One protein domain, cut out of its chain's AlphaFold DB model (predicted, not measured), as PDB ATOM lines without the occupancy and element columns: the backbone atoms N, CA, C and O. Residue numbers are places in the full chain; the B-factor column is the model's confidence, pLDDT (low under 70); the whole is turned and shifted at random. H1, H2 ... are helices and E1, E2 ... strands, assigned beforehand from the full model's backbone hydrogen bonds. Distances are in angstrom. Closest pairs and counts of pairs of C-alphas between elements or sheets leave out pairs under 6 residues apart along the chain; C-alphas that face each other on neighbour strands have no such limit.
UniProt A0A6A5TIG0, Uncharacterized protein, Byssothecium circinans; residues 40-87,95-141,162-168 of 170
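Overview. This is residues 40 to 87, 95 to 141 and 162 to 168 of the 170 residues of an uncharacterized protein of Byssothecium circinans (UniProt A0A6A5TIG0). A long helix, H2, covers one face of a small twisted sheet; H3 crosses H2, and short H1 makes a corner at its beginning. Printed are 102 residues with named elements H1 H2 E1 E2 H3 E3, class mixed, helices and strands; the mixed sheet runs E2 E1 E3. It is compact, radius of gyration of the C-alphas 13.8 A, spanning 38 by 34 by 22 A.

Along the chain. Find C-alpha 40 at (-25.514, -19.156, 16.431), beginning H1, residues 40 to 47. Then come H2, 51 to 71, 30.0 A; E1, 75 to 83, 26.0 A; E2, 98 to 102; H3, 109 to 118; and E3, 135 to 139, ending at (-35.444, -22.218, -0.118).

Arrangement. E1 is antiparallel to E2, N 78 to O 99 3.0 A, and parallel to E3, N 81 to O 136 3.0 A. H2 is on the sheet, two layers, a helix on one face, at height 7.6 A; its closest C-alphas to E1 are Arg 68 and Val 76, 6.5 A. With residues 57 to 61 alone H2 touches H3, C-alphas of Thr 61 and Asp 113 closest at 6.3 A. With residues 51 to 55 alone it touches H1, C-alphas of Leu 45 and Gly 51 closest at 4.9 A. Every O i to N i+4 pair in H1, H2 and H3 is within hydrogen-bond range.

Size, cuts and confidence. Residues 88 to 94 and 142 to 161 are cut out, leaving C-alpha gaps of 12.9 A and 7.3 A. The link H3 to E3 is long. Confidence under 70 includes residues 123 to 131 and 162 to 168.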
ATOM      1  N   GLU A  40     -24.889 -18.666  15.202       84.44
ATOM      2  CA  GLU A  40     -25.514 -19.156  16.431       84.44
ATOM      3  C   GLU A  40     -26.877 -18.504  16.672       84.44
ATOM      4  O   GLU A  40     -27.827 -19.195  17.037       84.44
ATOM      5  N   LEU A  41     -27.001 -17.197  16.417       82.69
ATOM      6  CA  LEU A  41     -28.269 -16.476  16.559       82.69
ATOM      7  C   LEU A  41     -29.294 -16.965  15.537       82.69
ATOM      8  O   LEU A  41     -30.464 -17.144  15.862       82.69
ATOM      9  N   VAL A  42     -28.846 -17.248  14.312       80.25
ATOM     10  CA  VAL A  42     -29.708 -17.810  13.267       80.25
ATOM     11  C   VAL A  42     -30.143 -19.227  13.632       80.25
ATOM     12  O   VAL A  42     -31.309 -19.567  13.457       80.25
ATOM     13  N   HIS A  43     -29.256 -20.044  14.204       81.75
ATOM     14  CA  HIS A  43     -29.628 -21.365  14.713       81.75
ATOM     15  C   HIS A  43     -30.621 -21.300  15.872       81.75
ATOM     16  O   HIS A  43     -31.574 -22.076  15.885       81.75
ATOM     17  N   GLN A  44     -30.422 -20.385  16.822       83.25
ATOM     18  CA  GLN A  44     -31.354 -20.176  17.930       83.25
ATOM     19  C   GLN A  44     -32.722 -19.730  17.421       83.25
ATOM     20  O   GLN A  44     -33.733 -20.292  17.834       83.25
ATOM     21  N   LEU A  45     -32.753 -18.791  16.471       81.69
ATOM     22  CA  LEU A  45     -33.983 -18.348  15.827       81.69
ATOM     23  C   LEU A  45     -34.680 -19.521  15.135       81.69
ATOM     24  O   LEU A  45     -35.851 -19.767  15.400       81.69
ATOM     25  N   LEU A  46     -33.959 -20.295  14.320       81.75
ATOM     26  CA  LEU A  46     -34.494 -21.461  13.608       81.75
ATOM     27  C   LEU A  46     -34.971 -22.593  14.532       81.75
ATOM     28  O   LEU A  46     -35.806 -23.387  14.113       81.75
ATOM     29  N   ALA A  47     -34.452 -22.683  15.760       80.12
ATOM     30  CA  ALA A  47     -34.881 -23.669  16.751       80.12
ATOM     31  C   ALA A  47     -36.221 -23.315  17.420       80.12
ATOM     32  O   ALA A  47     -36.839 -24.177  18.047       80.12
ATOM     33  N   THR A  48     -36.678 -22.066  17.298       84.31
ATOM     34  CA  THR A  48     -38.016 -21.666  17.754       84.31
ATOM     35  C   THR A  48     -39.102 -22.208  16.819       84.31
ATOM     36  O   THR A  48     -38.850 -22.460  15.639       84.31
ATOM     37  N   ALA A  49     -40.326 -22.373  17.333       78.75
ATOM     38  CA  ALA A  49     -41.450 -22.907  16.556       78.75
ATOM     39  C   ALA A  49     -41.731 -22.096  15.274       78.75
ATOM     40  O   ALA A  49     -41.982 -22.683  14.224       78.75
ATOM     41  N   ASP A  50     -41.578 -20.770  15.344       83.94
ATOM     42  CA  ASP A  50     -41.800 -19.839  14.230       83.94
ATOM     43  C   ASP A  50     -40.485 -19.342  13.605       83.94
ATOM     44  O   ASP A  50     -40.433 -18.280  12.977       83.94
ATOM     45  N   GLY A  51     -39.391 -20.084  13.787       82.81
ATOM     46  CA  GLY A  51     -38.047 -19.644  13.418       82.81
ATOM     47  C   GLY A  51     -37.860 -19.384  11.927       82.81
ATOM     48  O   GLY A  51     -37.278 -18.374  11.532       82.81
ATOM     49  N   ILE A  52     -38.399 -20.274  11.091       81.69
ATOM     50  CA  ILE A  52     -38.354 -20.151   9.626       81.69
ATOM     51  C   ILE A  52     -39.160 -18.936   9.158       81.69
ATOM     52  O   ILE A  52     -38.690 -18.173   8.318       81.69
ATOM     53  N   GLU A  53     -40.355 -18.743   9.713       82.62
ATOM     54  CA  GLU A  53     -41.223 -17.613   9.373       82.62
ATOM     55  C   GLU A  53     -40.620 -16.287   9.832       82.62
ATOM     56  O   GLU A  53     -40.642 -15.305   9.097       82.62
ATOM     57  N   SER A  54     -39.980 -16.274  11.000       84.31
ATOM     58  CA  SER A  54     -39.287 -15.094  11.514       84.31
ATOM     59  C   SER A  54     -38.062 -14.724  10.688       84.31
ATOM     60  O   SER A  54     -37.828 -13.545  10.434       84.31
ATOM     61  N   LEU A  55     -37.309 -15.715  10.211       84.06
ATOM     62  CA  LEU A  55     -36.211 -15.478   9.279       84.06
ATOM     63  C   LEU A  55     -36.723 -14.984   7.918       84.06
ATOM     64  O   LEU A  55     -36.140 -14.071   7.336       84.06
ATOM     65  N   ALA A  56     -37.813 -15.568   7.412       83.81
ATOM     66  CA  ALA A  56     -38.434 -15.129   6.167       83.81
ATOM     67  C   ALA A  56     -38.904 -13.671   6.262       83.81
ATOM     68  O   ALA A  56     -38.593 -12.888   5.367       83.81
ATOM     69  N   ALA A  57     -39.572 -13.303   7.361       85.25
ATOM     70  CA  ALA A  57     -39.987 -11.935   7.641       85.25
ATOM     71  C   ALA A  57     -38.779 -10.989   7.669       85.25
ATOM     72  O   ALA A  57     -38.751 -10.031   6.910       85.25
ATOM     73  N   ALA A  58     -37.712 -11.318   8.408       85.31
ATOM     74  CA  ALA A  58     -36.509 -10.484   8.473       85.31
ATOM     75  C   ALA A  58     -35.860 -10.234   7.096       85.31
ATOM     76  O   ALA A  58     -35.429  -9.118   6.784       85.31
ATOM     77  N   VAL A  59     -35.803 -11.256   6.237       86.38
ATOM     78  CA  VAL A  59     -35.285 -11.113   4.867       86.38
ATOM     79  C   VAL A  59     -36.241 -10.297   3.992       86.38
ATOM     80  O   VAL A  59     -35.772  -9.469   3.212       86.38
ATOM     81  N   GLN A  60     -37.559 -10.483   4.126       87.69
ATOM     82  CA  GLN A  60     -38.562  -9.660   3.440       87.69
ATOM     83  C   GLN A  60     -38.432  -8.187   3.847       87.69
ATOM     84  O   GLN A  60     -38.378  -7.333   2.967       87.69
ATOM     85  N   THR A  61     -38.266  -7.899   5.142       88.06
ATOM     86  CA  THR A  61     -38.018  -6.554   5.689       88.06
ATOM     87  C   THR A  61     -36.783  -5.939   5.056       88.06
ATOM     88  O   THR A  61     -36.830  -4.838   4.510       88.06
ATOM     89  N   THR A  62     -35.678  -6.683   5.071       88.56
ATOM     90  CA  THR A  62     -34.403  -6.228   4.509       88.56
ATOM     91  C   THR A  62     -34.539  -5.907   3.023       88.56
ATOM     92  O   THR A  62     -34.021  -4.899   2.549       88.56
ATOM     93  N   PHE A  63     -35.261  -6.740   2.274       89.06
ATOM     94  CA  PHE A  63     -35.458  -6.532   0.845       89.06
ATOM     95  C   PHE A  63     -36.397  -5.368   0.533       89.06
ATOM     96  O   PHE A  63     -36.127  -4.608  -0.392       89.06
ATOM     97  N   ALA A  64     -37.459  -5.184   1.315       88.31
ATOM     98  CA  ALA A  64     -38.363  -4.051   1.173       88.31
ATOM     99  C   ALA A  64     -37.608  -2.723   1.383       88.31
ATOM    100  O   ALA A  64     -37.698  -1.816   0.555       88.31
ATOM    101  N   LEU A  65     -36.760  -2.660   2.418       89.69
ATOM    102  CA  LEU A  65     -35.871  -1.524   2.678       89.69
ATOM    103  C   LEU A  65     -34.850  -1.311   1.556       89.69
ATOM    104  O   LEU A  65     -34.629  -0.178   1.132       89.69
ATOM    105  N   LEU A  66     -34.253  -2.389   1.041       89.62
ATOM    106  CA  LEU A  66     -33.326  -2.322  -0.088       89.62
ATOM    107  C   LEU A  66     -34.003  -1.734  -1.333       89.62
ATOM    108  O   LEU A  66     -33.430  -0.873  -1.997       89.62
ATOM    109  N   LEU A  67     -35.223  -2.177  -1.645       87.62
ATOM    110  CA  LEU A  67     -35.986  -1.663  -2.780       87.62
ATOM    111  C   LEU A  67     -36.354  -0.198  -2.591       87.62
ATOM    112  O   LEU A  67     -36.206   0.568  -3.541       87.62
ATOM    113  N   ARG A  68     -36.766   0.213  -1.390       88.12
ATOM    114  CA  ARG A  68     -37.009   1.626  -1.088       88.12
ATOM    115  C   ARG A  68     -35.752   2.460  -1.295       88.12
ATOM    116  O   ARG A  68     -35.800   3.444  -2.021       88.12
ATOM    117  N   ALA A  69     -34.615   2.034  -0.747       88.19
ATOM    118  CA  ALA A  69     -33.348   2.747  -0.901       88.19
ATOM    119  C   ALA A  69     -32.889   2.831  -2.368       88.19
ATOM    120  O   ALA A  69     -32.312   3.831  -2.782       88.19
ATOM    121  N   TYR A  70     -33.151   1.788  -3.161       85.88
ATOM    122  CA  TYR A  70     -32.760   1.738  -4.569       85.88
ATOM    123  C   TYR A  70     -33.706   2.517  -5.495       85.88
ATOM    124  O   TYR A  70     -33.266   3.094  -6.486       85.88
ATOM    125  N   THR A  71     -35.010   2.513  -5.208       85.44
ATOM    126  CA  THR A  71     -36.038   3.136  -6.062       85.44
ATOM    127  C   THR A  71     -36.434   4.540  -5.616       85.44
ATOM    128  O   THR A  71     -36.983   5.288  -6.422       85.44
ATOM    129  N   GLY A  72     -36.185   4.897  -4.354       85.38
ATOM    130  CA  GLY A  72     -36.691   6.117  -3.725       85.38
ATOM    131  C   GLY A  72     -38.205   6.111  -3.483       85.38
ATOM    132  O   GLY A  72     -38.768   7.167  -3.222       85.38
ATOM    133  N   LEU A  73     -38.880   4.961  -3.619       85.06
ATOM    134  CA  LEU A  73     -40.324   4.839  -3.418       85.06
ATOM    135  C   LEU A  73     -40.638   4.401  -1.987       85.06
ATOM    136  O   LEU A  73     -40.122   3.383  -1.527       85.06
ATOM    137  N   ASP A  74     -41.556   5.108  -1.330       87.81
ATOM    138  CA  ASP A  74     -42.082   4.701  -0.019       87.81
ATOM    139  C   ASP A  74     -42.985   3.471  -0.131       87.81
ATOM    140  O   ASP A  74     -43.027   2.639   0.768       87.81
ATOM    141  N   ARG A  75     -43.652   3.295  -1.275       87.00
ATOM    142  CA  ARG A  75     -44.462   2.112  -1.565       87.00
ATOM    143  C   ARG A  75     -43.713   1.146  -2.469       87.00
ATOM    144  O   ARG A  75     -43.493   1.433  -3.647       87.00
ATOM    145  N   VAL A  76     -43.376  -0.028  -1.944       87.38
ATOM    146  CA  VAL A  76     -42.651  -1.077  -2.673       87.38
ATOM    147  C   VAL A  76     -43.535  -2.296  -2.922       87.38
ATOM    148  O   VAL A  76     -44.378  -2.655  -2.102       87.38
ATOM    149  N   CYS A  77     -43.340  -2.945  -4.071       86.38
ATOM    150  CA  CYS A  77     -44.046  -4.167  -4.455       86.38
ATOM    151  C   CYS A  77     -43.050  -5.192  -5.003       86.38
ATOM    152  O   CYS A  77     -42.262  -4.877  -5.899       86.38
ATOM    153  N   PHE A  78     -43.081  -6.412  -4.469       85.31
ATOM    154  CA  PHE A  78     -42.212  -7.499  -4.916       85.31
ATOM    155  C   PHE A  78     -42.869  -8.870  -4.761       85.31
ATOM    156  O   PHE A  78     -43.735  -9.081  -3.913       85.31
ATOM    157  N   GLY A  79     -42.441  -9.814  -5.595       82.88
ATOM    158  CA  GLY A  79     -42.900 -11.196  -5.547       82.88
ATOM    159  C   GLY A  79     -42.252 -11.978  -4.408       82.88
ATOM    160  O   GLY A  79     -41.074 -11.791  -4.093       82.88
ATOM    161  N   ILE A  80     -43.001 -12.903  -3.817       79.38
ATOM    162  CA  ILE A  80     -42.518 -13.805  -2.775       79.38
ATOM    163  C   ILE A  80     -42.837 -15.235  -3.172       79.38
ATOM    164  O   ILE A  80     -43.982 -15.587  -3.443       79.38
ATOM    165  N   GLN A  81     -41.822 -16.091  -3.128       76.69
ATOM    166  CA  GLN A  81     -41.997 -17.520  -3.337       76.69
ATOM    167  C   GLN A  81     -41.234 -18.306  -2.268       76.69
ATOM    168  O   GLN A  81     -40.053 -18.069  -2.024       76.69
ATOM    169  N   LYS A  82     -41.909 -19.255  -1.613       73.50
ATOM    170  CA  LYS A  82     -41.313 -20.166  -0.624       73.50
ATOM    171  C   LYS A  82     -41.272 -21.586  -1.200       73.50
ATOM    172  O   LYS A  82     -42.304 -22.240  -1.319       73.50
ATOM    173  N   ILE A  83     -40.085 -22.074  -1.557       64.75
ATOM    174  CA  ILE A  83     -39.846 -23.456  -1.995       64.75
ATOM    175  C   ILE A  83     -39.728 -24.344  -0.755       64.75
ATOM    176  O   ILE A  83     -38.785 -24.205   0.025       64.75
ATOM    177  N   GLY A  84     -40.675 -25.272  -0.597       55.94
ATOM    178  CA  GLY A  84     -40.694 -26.249   0.499       55.94
ATOM    179  C   GLY A  84     -42.040 -26.380   1.217       55.94
ATOM    180  O   GLY A  84     -42.241 -27.347   1.946       55.94
ATOM    181  N   GLY A  85     -42.981 -25.460   0.984       50.56
ATOM    182  CA  GLY A  85     -44.392 -25.637   1.342       50.56
ATOM    183  C   GLY A  85     -45.141 -26.373   0.231       50.56
ATOM    184  O   GLY A  85     -44.777 -26.256  -0.938       50.56
ATOM    185  N   ARG A  86     -46.189 -27.130   0.577       41.12
ATOM    186  CA  ARG A  86     -47.120 -27.746  -0.384       41.12
ATOM    187  C   ARG A  86     -47.879 -26.654  -1.153       41.12
ATOM    188  O   ARG A  86     -49.046 -26.420  -0.877       41.12
ATOM    189  N   SER A  87     -47.237 -25.979  -2.096       42.31
ATOM    190  CA  SER A  87     -47.942 -25.252  -3.145       42.31
ATOM    191  C   SER A  87     -47.685 -25.980  -4.450       42.31
ATOM    192  O   SER A  87     -46.593 -25.950  -5.019       42.31
ATOM    193  N   ILE A  95     -47.992 -16.528 -11.794       56.06
ATOM    194  CA  ILE A  95     -47.708 -15.225 -11.202       56.06
ATOM    195  C   ILE A  95     -47.508 -15.450  -9.701       56.06
ATOM    196  O   ILE A  95     -48.408 -15.912  -9.003       56.06
ATOM    197  N   SER A  96     -46.292 -15.199  -9.211       61.50
ATOM    198  CA  SER A  96     -45.981 -15.446  -7.805       61.50
ATOM    199  C   SER A  96     -46.755 -14.461  -6.920       61.50
ATOM    200  O   SER A  96     -47.035 -13.333  -7.346       61.50
ATOM    201  N   PRO A  97     -47.100 -14.863  -5.694       70.56
ATOM    202  CA  PRO A  97     -47.760 -13.970  -4.766       70.56
ATOM    203  C   PRO A  97     -46.964 -12.670  -4.574       70.56
ATOM    204  O   PRO A  97     -45.741 -12.710  -4.430       70.56
ATOM    205  N   ALA A  98     -47.644 -11.527  -4.581       76.69
ATOM    206  CA  ALA A  98     -47.043 -10.215  -4.391       76.69
ATOM    207  C   ALA A  98     -47.213  -9.743  -2.947       76.69
ATOM    208  O   ALA A  98     -48.262  -9.932  -2.326       76.69
ATOM    209  N   MET A  99     -46.190  -9.071  -2.436       81.56
ATOM    210  CA  MET A  99     -46.253  -8.304  -1.203       81.56
ATOM    211  C   MET A  99     -46.105  -6.825  -1.538       81.56
ATOM    212  O   MET A  99     -45.231  -6.445  -2.319       81.56
ATOM    213  N   VAL A 100     -46.975  -6.009  -0.947       83.44
ATOM    214  CA  VAL A 100     -46.970  -4.552  -1.078       83.44
ATOM    215  C   VAL A 100     -46.806  -3.962   0.306       83.44
ATOM    216  O   VAL A 100     -47.615  -4.252   1.182       83.44
ATOM    217  N   LEU A 101     -45.775  -3.145   0.480       85.06
ATOM    218  CA  LEU A 101     -45.463  -2.482   1.737       85.06
ATOM    219  C   LEU A 101     -45.373  -0.974   1.523       85.06
ATOM    220  O   LEU A 101     -44.747  -0.530   0.558       85.06
ATOM    221  N   ASP A 102     -45.947  -0.221   2.455       85.81
ATOM    222  CA  ASP A 102     -45.715   1.210   2.616       85.81
ATOM    223  C   ASP A 102     -44.665   1.395   3.720       85.81
ATOM    224  O   ASP A 102     -44.802   0.860   4.818       85.81
ATOM    225  N   ILE A 103     -43.583   2.095   3.404       86.56
ATOM    226  CA  ILE A 103     -42.417   2.271   4.264       86.56
ATOM    227  C   ILE A 103     -42.161   3.768   4.408       86.56
ATOM    228  O   ILE A 103     -41.713   4.421   3.468       86.56
ATOM    229  N   ASP A 104     -42.398   4.288   5.605       84.69
ATOM    230  CA  ASP A 104     -42.058   5.661   5.982       84.69
ATOM    231  C   ASP A 104     -40.643   5.718   6.598       84.69
ATOM    232  O   ASP A 104     -40.164   4.732   7.162       84.69
ATOM    233  N   GLU A 105     -39.962   6.866   6.532       79.06
ATOM    234  CA  GLU A 105     -38.707   7.111   7.263       79.06
ATOM    235  C   GLU A 105     -38.887   6.993   8.780       79.06
ATOM    236  O   GLU A 105     -37.971   6.557   9.473       79.06
ATOM    237  N   GLU A 106     -40.076   7.317   9.289       81.81
ATOM    238  CA  GLU A 106     -40.394   7.217  10.716       81.81
ATOM    239  C   GLU A 106     -40.760   5.786  11.159       81.81
ATOM    240  O   GLU A 106     -40.907   5.517  12.356       81.81
ATOM    241  N   THR A 107     -40.895   4.842  10.219       79.12
ATOM    242  CA  THR A 107     -41.291   3.463  10.537       79.12
ATOM    243  C   THR A 107     -40.147   2.733  11.235       79.12
ATOM    244  O   THR A 107     -39.077   2.517  10.664       79.12
ATOM    245  N   SER A 108     -40.371   2.297  12.477       85.06
ATOM    246  CA  SER A 108     -39.397   1.468  13.189       85.06
ATOM    247  C   SER A 108     -39.295   0.070  12.565       85.06
ATOM    248  O   SER A 108     -40.261  -0.458  12.014       85.06
ATOM    249  N   LEU A 109     -38.135  -0.581  12.699       83.50
ATOM    250  CA  LEU A 109     -37.940  -1.955  12.209       83.50
ATOM    251  C   LEU A 109     -38.932  -2.952  12.826       83.50
ATOM    252  O   LEU A 109     -39.358  -3.890  12.160       83.50
ATOM    253  N   GLU A 110     -39.317  -2.738  14.085       83.62
ATOM    254  CA  GLU A 110     -40.303  -3.572  14.776       83.62
ATOM    255  C   GLU A 110     -41.711  -3.388  14.207       83.62
ATOM    256  O   GLU A 110     -42.477  -4.348  14.118       83.62
ATOM    257  N   GLN A 111     -42.054  -2.155  13.829       82.25
ATOM    258  CA  GLN A 111     -43.311  -1.869  13.154       82.25
ATOM    259  C   GLN A 111     -43.323  -2.528  11.776       82.25
ATOM    260  O   GLN A 111     -44.276  -3.224  11.453       82.25
ATOM    261  N   LEU A 112     -42.226  -2.416  11.026       83.25
ATOM    262  CA  LEU A 112     -42.117  -2.996   9.693       83.25
ATOM    263  C   LEU A 112     -42.176  -4.535   9.701       83.25
ATOM    264  O   LEU A 112     -42.833  -5.131   8.852       83.25
ATOM    265  N   ASP A 113     -41.535  -5.192  10.674       84.00
ATOM    266  CA  ASP A 113     -41.640  -6.649  10.857       84.00
ATOM    267  C   ASP A 113     -43.080  -7.070  11.195       84.00
ATOM    268  O   ASP A 113     -43.593  -8.053  10.655       84.00
ATOM    269  N   ARG A 114     -43.778  -6.289  12.031       84.50
ATOM    270  CA  ARG A 114     -45.197  -6.515  12.335       84.50
ATOM    271  C   ARG A 114     -46.078  -6.329  11.103       84.50
ATOM    272  O   ARG A 114     -46.986  -7.133  10.876       84.50
ATOM    273  N   ASP A 115     -45.802  -5.305  10.309       84.75
ATOM    274  CA  ASP A 115     -46.530  -5.022   9.080       84.75
ATOM    275  C   ASP A 115     -46.336  -6.182   8.104       84.75
ATOM    276  O   ASP A 115     -47.314  -6.751   7.642       84.75
ATOM    277  N   ILE A 116     -45.116  -6.680   7.908       84.88
ATOM    278  CA  ILE A 116     -44.844  -7.849   7.051       84.88
ATOM    279  C   ILE A 116     -45.587  -9.102   7.510       84.88
ATOM    280  O   ILE A 116     -46.149  -9.819   6.683       84.88
ATOM    281  N   ARG A 117     -45.634  -9.359   8.820       82.94
ATOM    282  CA  ARG A 117     -46.352 -10.519   9.373       82.94
ATOM    283  C   ARG A 117     -47.869 -10.407   9.253       82.94
ATOM    284  O   ARG A 117     -48.547 -11.430   9.258       82.94
ATOM    285  N   SER A 118     -48.399  -9.188   9.180       82.69
ATOM    286  CA  SER A 118     -49.836  -8.922   9.053       82.69
ATOM    287  C   SER A 118     -50.278  -8.635   7.616       82.69
ATOM    288  O   SER A 118     -51.469  -8.738   7.317       82.69
ATOM    289  N   THR A 119     -49.340  -8.325   6.717       77.56
ATOM    290  CA  THR A 119     -49.628  -8.000   5.322       77.56
ATOM    291  C   THR A 119     -50.105  -9.261   4.606       77.56
ATOM    292  O   THR A 119     -49.368 -10.251   4.535       77.56
ATOM    293  N   PRO A 120     -51.326  -9.261   4.044       69.38
ATOM    294  CA  PRO A 120     -51.799 -10.396   3.282       69.38
ATOM    295  C   PRO A 120     -50.952 -10.545   2.022       69.38
ATOM    296  O   PRO A 120     -50.729  -9.595   1.273       69.38
ATOM    297  N   ILE A 121     -50.499 -11.768   1.777       72.06
ATOM    298  CA  ILE A 121     -49.858 -12.128   0.524       72.06
ATOM    299  C   ILE A 121     -50.933 -12.092  -0.573       72.06
ATOM    300  O   ILE A 121     -51.910 -12.839  -0.509       72.06
ATOM    301  N   ILE A 122     -50.769 -11.218  -1.566       72.19
ATOM    302  CA  ILE A 122     -51.772 -10.999  -2.609       72.19
ATOM    303  C   ILE A 122     -51.509 -11.955  -3.769       72.19
ATOM    304  O   ILE A 122     -50.405 -11.986  -4.313       72.19
ATOM    305  N   ASP A 123     -52.531 -12.701  -4.189       65.44
ATOM    306  CA  ASP A 123     -52.460 -13.440  -5.445       65.44
ATOM    307  C   ASP A 123     -52.468 -12.447  -6.613       65.44
ATOM    308  O   ASP A 123     -53.466 -11.766  -6.894       65.44
ATOM    309  N   ALA A 124     -51.311 -12.307  -7.254       59.88
ATOM    310  CA  ALA A 124     -51.145 -11.388  -8.362       59.88
ATOM    311  C   ALA A 124     -51.757 -11.939  -9.665       59.88
ATOM    312  O   ALA A 124     -51.896 -11.172 -10.614       59.88
ATOM    313  N   SER A 125     -52.234 -13.197  -9.706       58.44
ATOM    314  CA  SER A 125     -53.002 -13.712 -10.852       58.44
ATOM    315  C   SER A 125     -54.350 -13.014 -11.040       58.44
ATOM    316  O   SER A 125     -54.831 -12.896 -12.162       58.44
ATOM    317  N   ASN A 126     -54.958 -12.546  -9.945       54.09
ATOM    318  CA  ASN A 126     -56.289 -11.929  -9.952       54.09
ATOM    319  C   ASN A 126     -56.234 -10.396  -9.943       54.09
ATOM    320  O   ASN A 126     -57.273  -9.738  -9.990       54.09
ATOM    321  N   ASN A 127     -55.034  -9.819  -9.866       53.50
ATOM    322  CA  ASN A 127     -54.822  -8.380  -9.797       53.50
ATOM    323  C   ASN A 127     -54.016  -7.913 -11.012       53.50
ATOM    324  O   ASN A 127     -52.802  -7.752 -10.934       53.50
ATOM    325  N   GLU A 128     -54.721  -7.604 -12.104       53.72
ATOM    326  CA  GLU A 128     -54.189  -7.022 -13.355       53.72
ATOM    327  C   GLU A 128     -53.280  -5.784 -13.140       53.72
ATOM    328  O   GLU A 128     -52.496  -5.416 -14.016       53.72
ATOM    329  N   GLY A 129     -53.359  -5.137 -11.969       52.97
ATOM    330  CA  GLY A 129     -52.547  -3.977 -11.588       52.97
ATOM    331  C   GLY A 129     -51.276  -4.266 -10.777       52.97
ATOM    332  O   GLY A 129     -50.448  -3.367 -10.639       52.97
ATOM    333  N   LEU A 130     -51.082  -5.475 -10.237       60.25
ATOM    334  CA  LEU A 130     -49.911  -5.808  -9.412       60.25
ATOM    335  C   LEU A 130     -48.816  -6.450 -10.261       60.25
ATOM    336  O   LEU A 130     -48.584  -7.655 -10.229       60.25
ATOM    337  N   LYS A 131     -48.119  -5.604 -11.021       62.91
ATOM    338  CA  LYS A 131     -46.891  -5.984 -11.718       62.91
ATOM    339  C   LYS A 131     -45.693  -5.654 -10.837       62.91
ATOM    340  O   LYS A 131     -45.475  -4.495 -10.496       62.91
ATOM    341  N   TYR A 132     -44.913  -6.668 -10.492       70.88
ATOM    342  CA  TYR A 132     -43.594  -6.503  -9.894       70.88
ATOM    343  C   TYR A 132     -42.539  -7.072 -10.841       70.88
ATOM    344  O   TYR A 132     -42.774  -8.042 -11.559       70.88
ATOM    345  N   ASN A 133     -41.352  -6.471 -10.817       67.25
ATOM    346  CA  ASN A 133     -40.230  -6.878 -11.671       67.25
ATOM    347  C   ASN A 133     -39.132  -7.602 -10.891       67.25
ATOM    348  O   ASN A 133     -38.112  -7.998 -11.448       67.25
ATOM    349  N   THR A 134     -39.322  -7.743  -9.582       73.62
ATOM    350  CA  THR A 134     -38.347  -8.320  -8.667       73.62
ATOM    351  C   THR A 134     -39.055  -9.232  -7.678       73.62
ATOM    352  O   THR A 134     -40.167  -8.935  -7.235       73.62
ATOM    353  N   ALA A 135     -38.431 -10.361  -7.359       78.38
ATOM    354  CA  ALA A 135     -38.991 -11.361  -6.466       78.38
ATOM    355  C   ALA A 135     -37.902 -12.008  -5.608       78.38
ATOM    356  O   ALA A 135     -36.768 -12.201  -6.058       78.38
ATOM    357  N   ILE A 136     -38.272 -12.376  -4.380       80.69
ATOM    358  CA  ILE A 136     -37.427 -13.147  -3.470       80.69
ATOM    359  C   ILE A 136     -37.918 -14.586  -3.431       80.69
ATOM    360  O   ILE A 136     -39.102 -14.864  -3.222       80.69
ATOM    361  N   LEU A 137     -36.963 -15.498  -3.559       79.12
ATOM    362  CA  LEU A 137     -37.177 -16.924  -3.429       79.12
ATOM    363  C   LEU A 137     -36.542 -17.436  -2.137       79.12
ATOM    364  O   LEU A 137     -35.323 -17.383  -1.973       79.12
ATOM    365  N   PHE A 138     -37.362 -17.989  -1.251       78.69
ATOM    366  CA  PHE A 138     -36.914 -18.691  -0.058       78.69
ATOM    367  C   PHE A 138     -36.805 -20.181  -0.344       78.69
ATOM    368  O   PHE A 138     -37.784 -20.810  -0.736       78.69
ATOM    369  N   ARG A 139     -35.634 -20.767  -0.101       76.31
ATOM    370  CA  ARG A 139     -35.444 -22.218  -0.118       76.31
ATOM    371  C   ARG A 139     -34.863 -22.654   1.215       76.31
ATOM    372  O   ARG A 139     -33.693 -22.404   1.494       76.31
ATOM    373  N   PHE A 140     -35.676 -23.338   2.011       71.75
ATOM    374  CA  PHE A 140     -35.235 -23.918   3.273       71.75
ATOM    375  C   PHE A 140     -34.887 -25.388   3.051       71.75
ATOM    376  O   PHE A 140     -35.713 -26.178   2.599       71.75
ATOM    377  N   SER A 141     -33.644 -25.753   3.347       62.94
ATOM    378  CA  SER A 141     -33.180 -27.137   3.271       62.94
ATOM    379  C   SER A 141     -33.176 -27.703   4.682       62.94
ATOM    380  O   SER A 141     -32.303 -27.349   5.471       62.94
ATOM    381  N   LEU A 162     -27.593 -23.480   4.584       34.97
ATOM    382  CA  LEU A 162     -27.349 -22.821   3.305       34.97
ATOM    383  C   LEU A 162     -28.614 -22.064   2.885       34.97
ATOM    384  O   LEU A 162     -29.534 -22.642   2.304       34.97
ATOM    385  N   ILE A 163     -28.670 -20.772   3.207       39.03
ATOM    386  CA  ILE A 163     -29.697 -19.868   2.684       39.03
ATOM    387  C   ILE A 163     -29.267 -19.487   1.267       39.03
ATOM    388  O   ILE A 163     -28.351 -18.694   1.068       39.03
ATOM    389  N   SER A 164     -29.903 -20.095   0.268       36.84
ATOM    390  CA  SER A 164     -29.679 -19.754  -1.136       36.84
ATOM    391  C   SER A 164     -30.799 -18.837  -1.612       36.84
ATOM    392  O   SER A 164     -31.826 -19.316  -2.090       36.84
ATOM    393  N   CYS A 165     -30.593 -17.526  -1.504       33.03
ATOM    394  CA  CYS A 165     -31.453 -16.533  -2.141       33.03
ATOM    395  C   CYS A 165     -30.997 -16.355  -3.591       33.03
ATOM    396  O   CYS A 165     -29.971 -15.736  -3.862       33.03
ATOM    397  N   THR A 166     -31.745 -16.914  -4.538       37.16
ATOM    398  CA  THR A 166     -31.569 -16.575  -5.951       37.16
ATOM    399  C   THR A 166     -32.578 -15.496  -6.288       37.16
ATOM    400  O   THR A 166     -33.780 -15.770  -6.283       37.16
ATOM    401  N   SER A 167     -32.112 -14.284  -6.590       33.47
ATOM    402  CA  SER A 167     -32.960 -13.351  -7.320       33.47
ATOM    403  C   SER A 167     -33.140 -13.926  -8.721       33.47
ATOM    404  O   SER A 167     -32.179 -14.205  -9.445       33.47
ATOM    405  N   ARG A 168     -34.387 -14.217  -9.078       35.06
ATOM    406  CA  ARG A 168     -34.716 -14.678 -10.419       35.06
ATOM    407  C   ARG A 168     -35.251 -13.478 -11.171       35.06
ATOM    408  O   ARG A 168     -36.357 -13.025 -10.908       35.06
TER     409      ARG A 168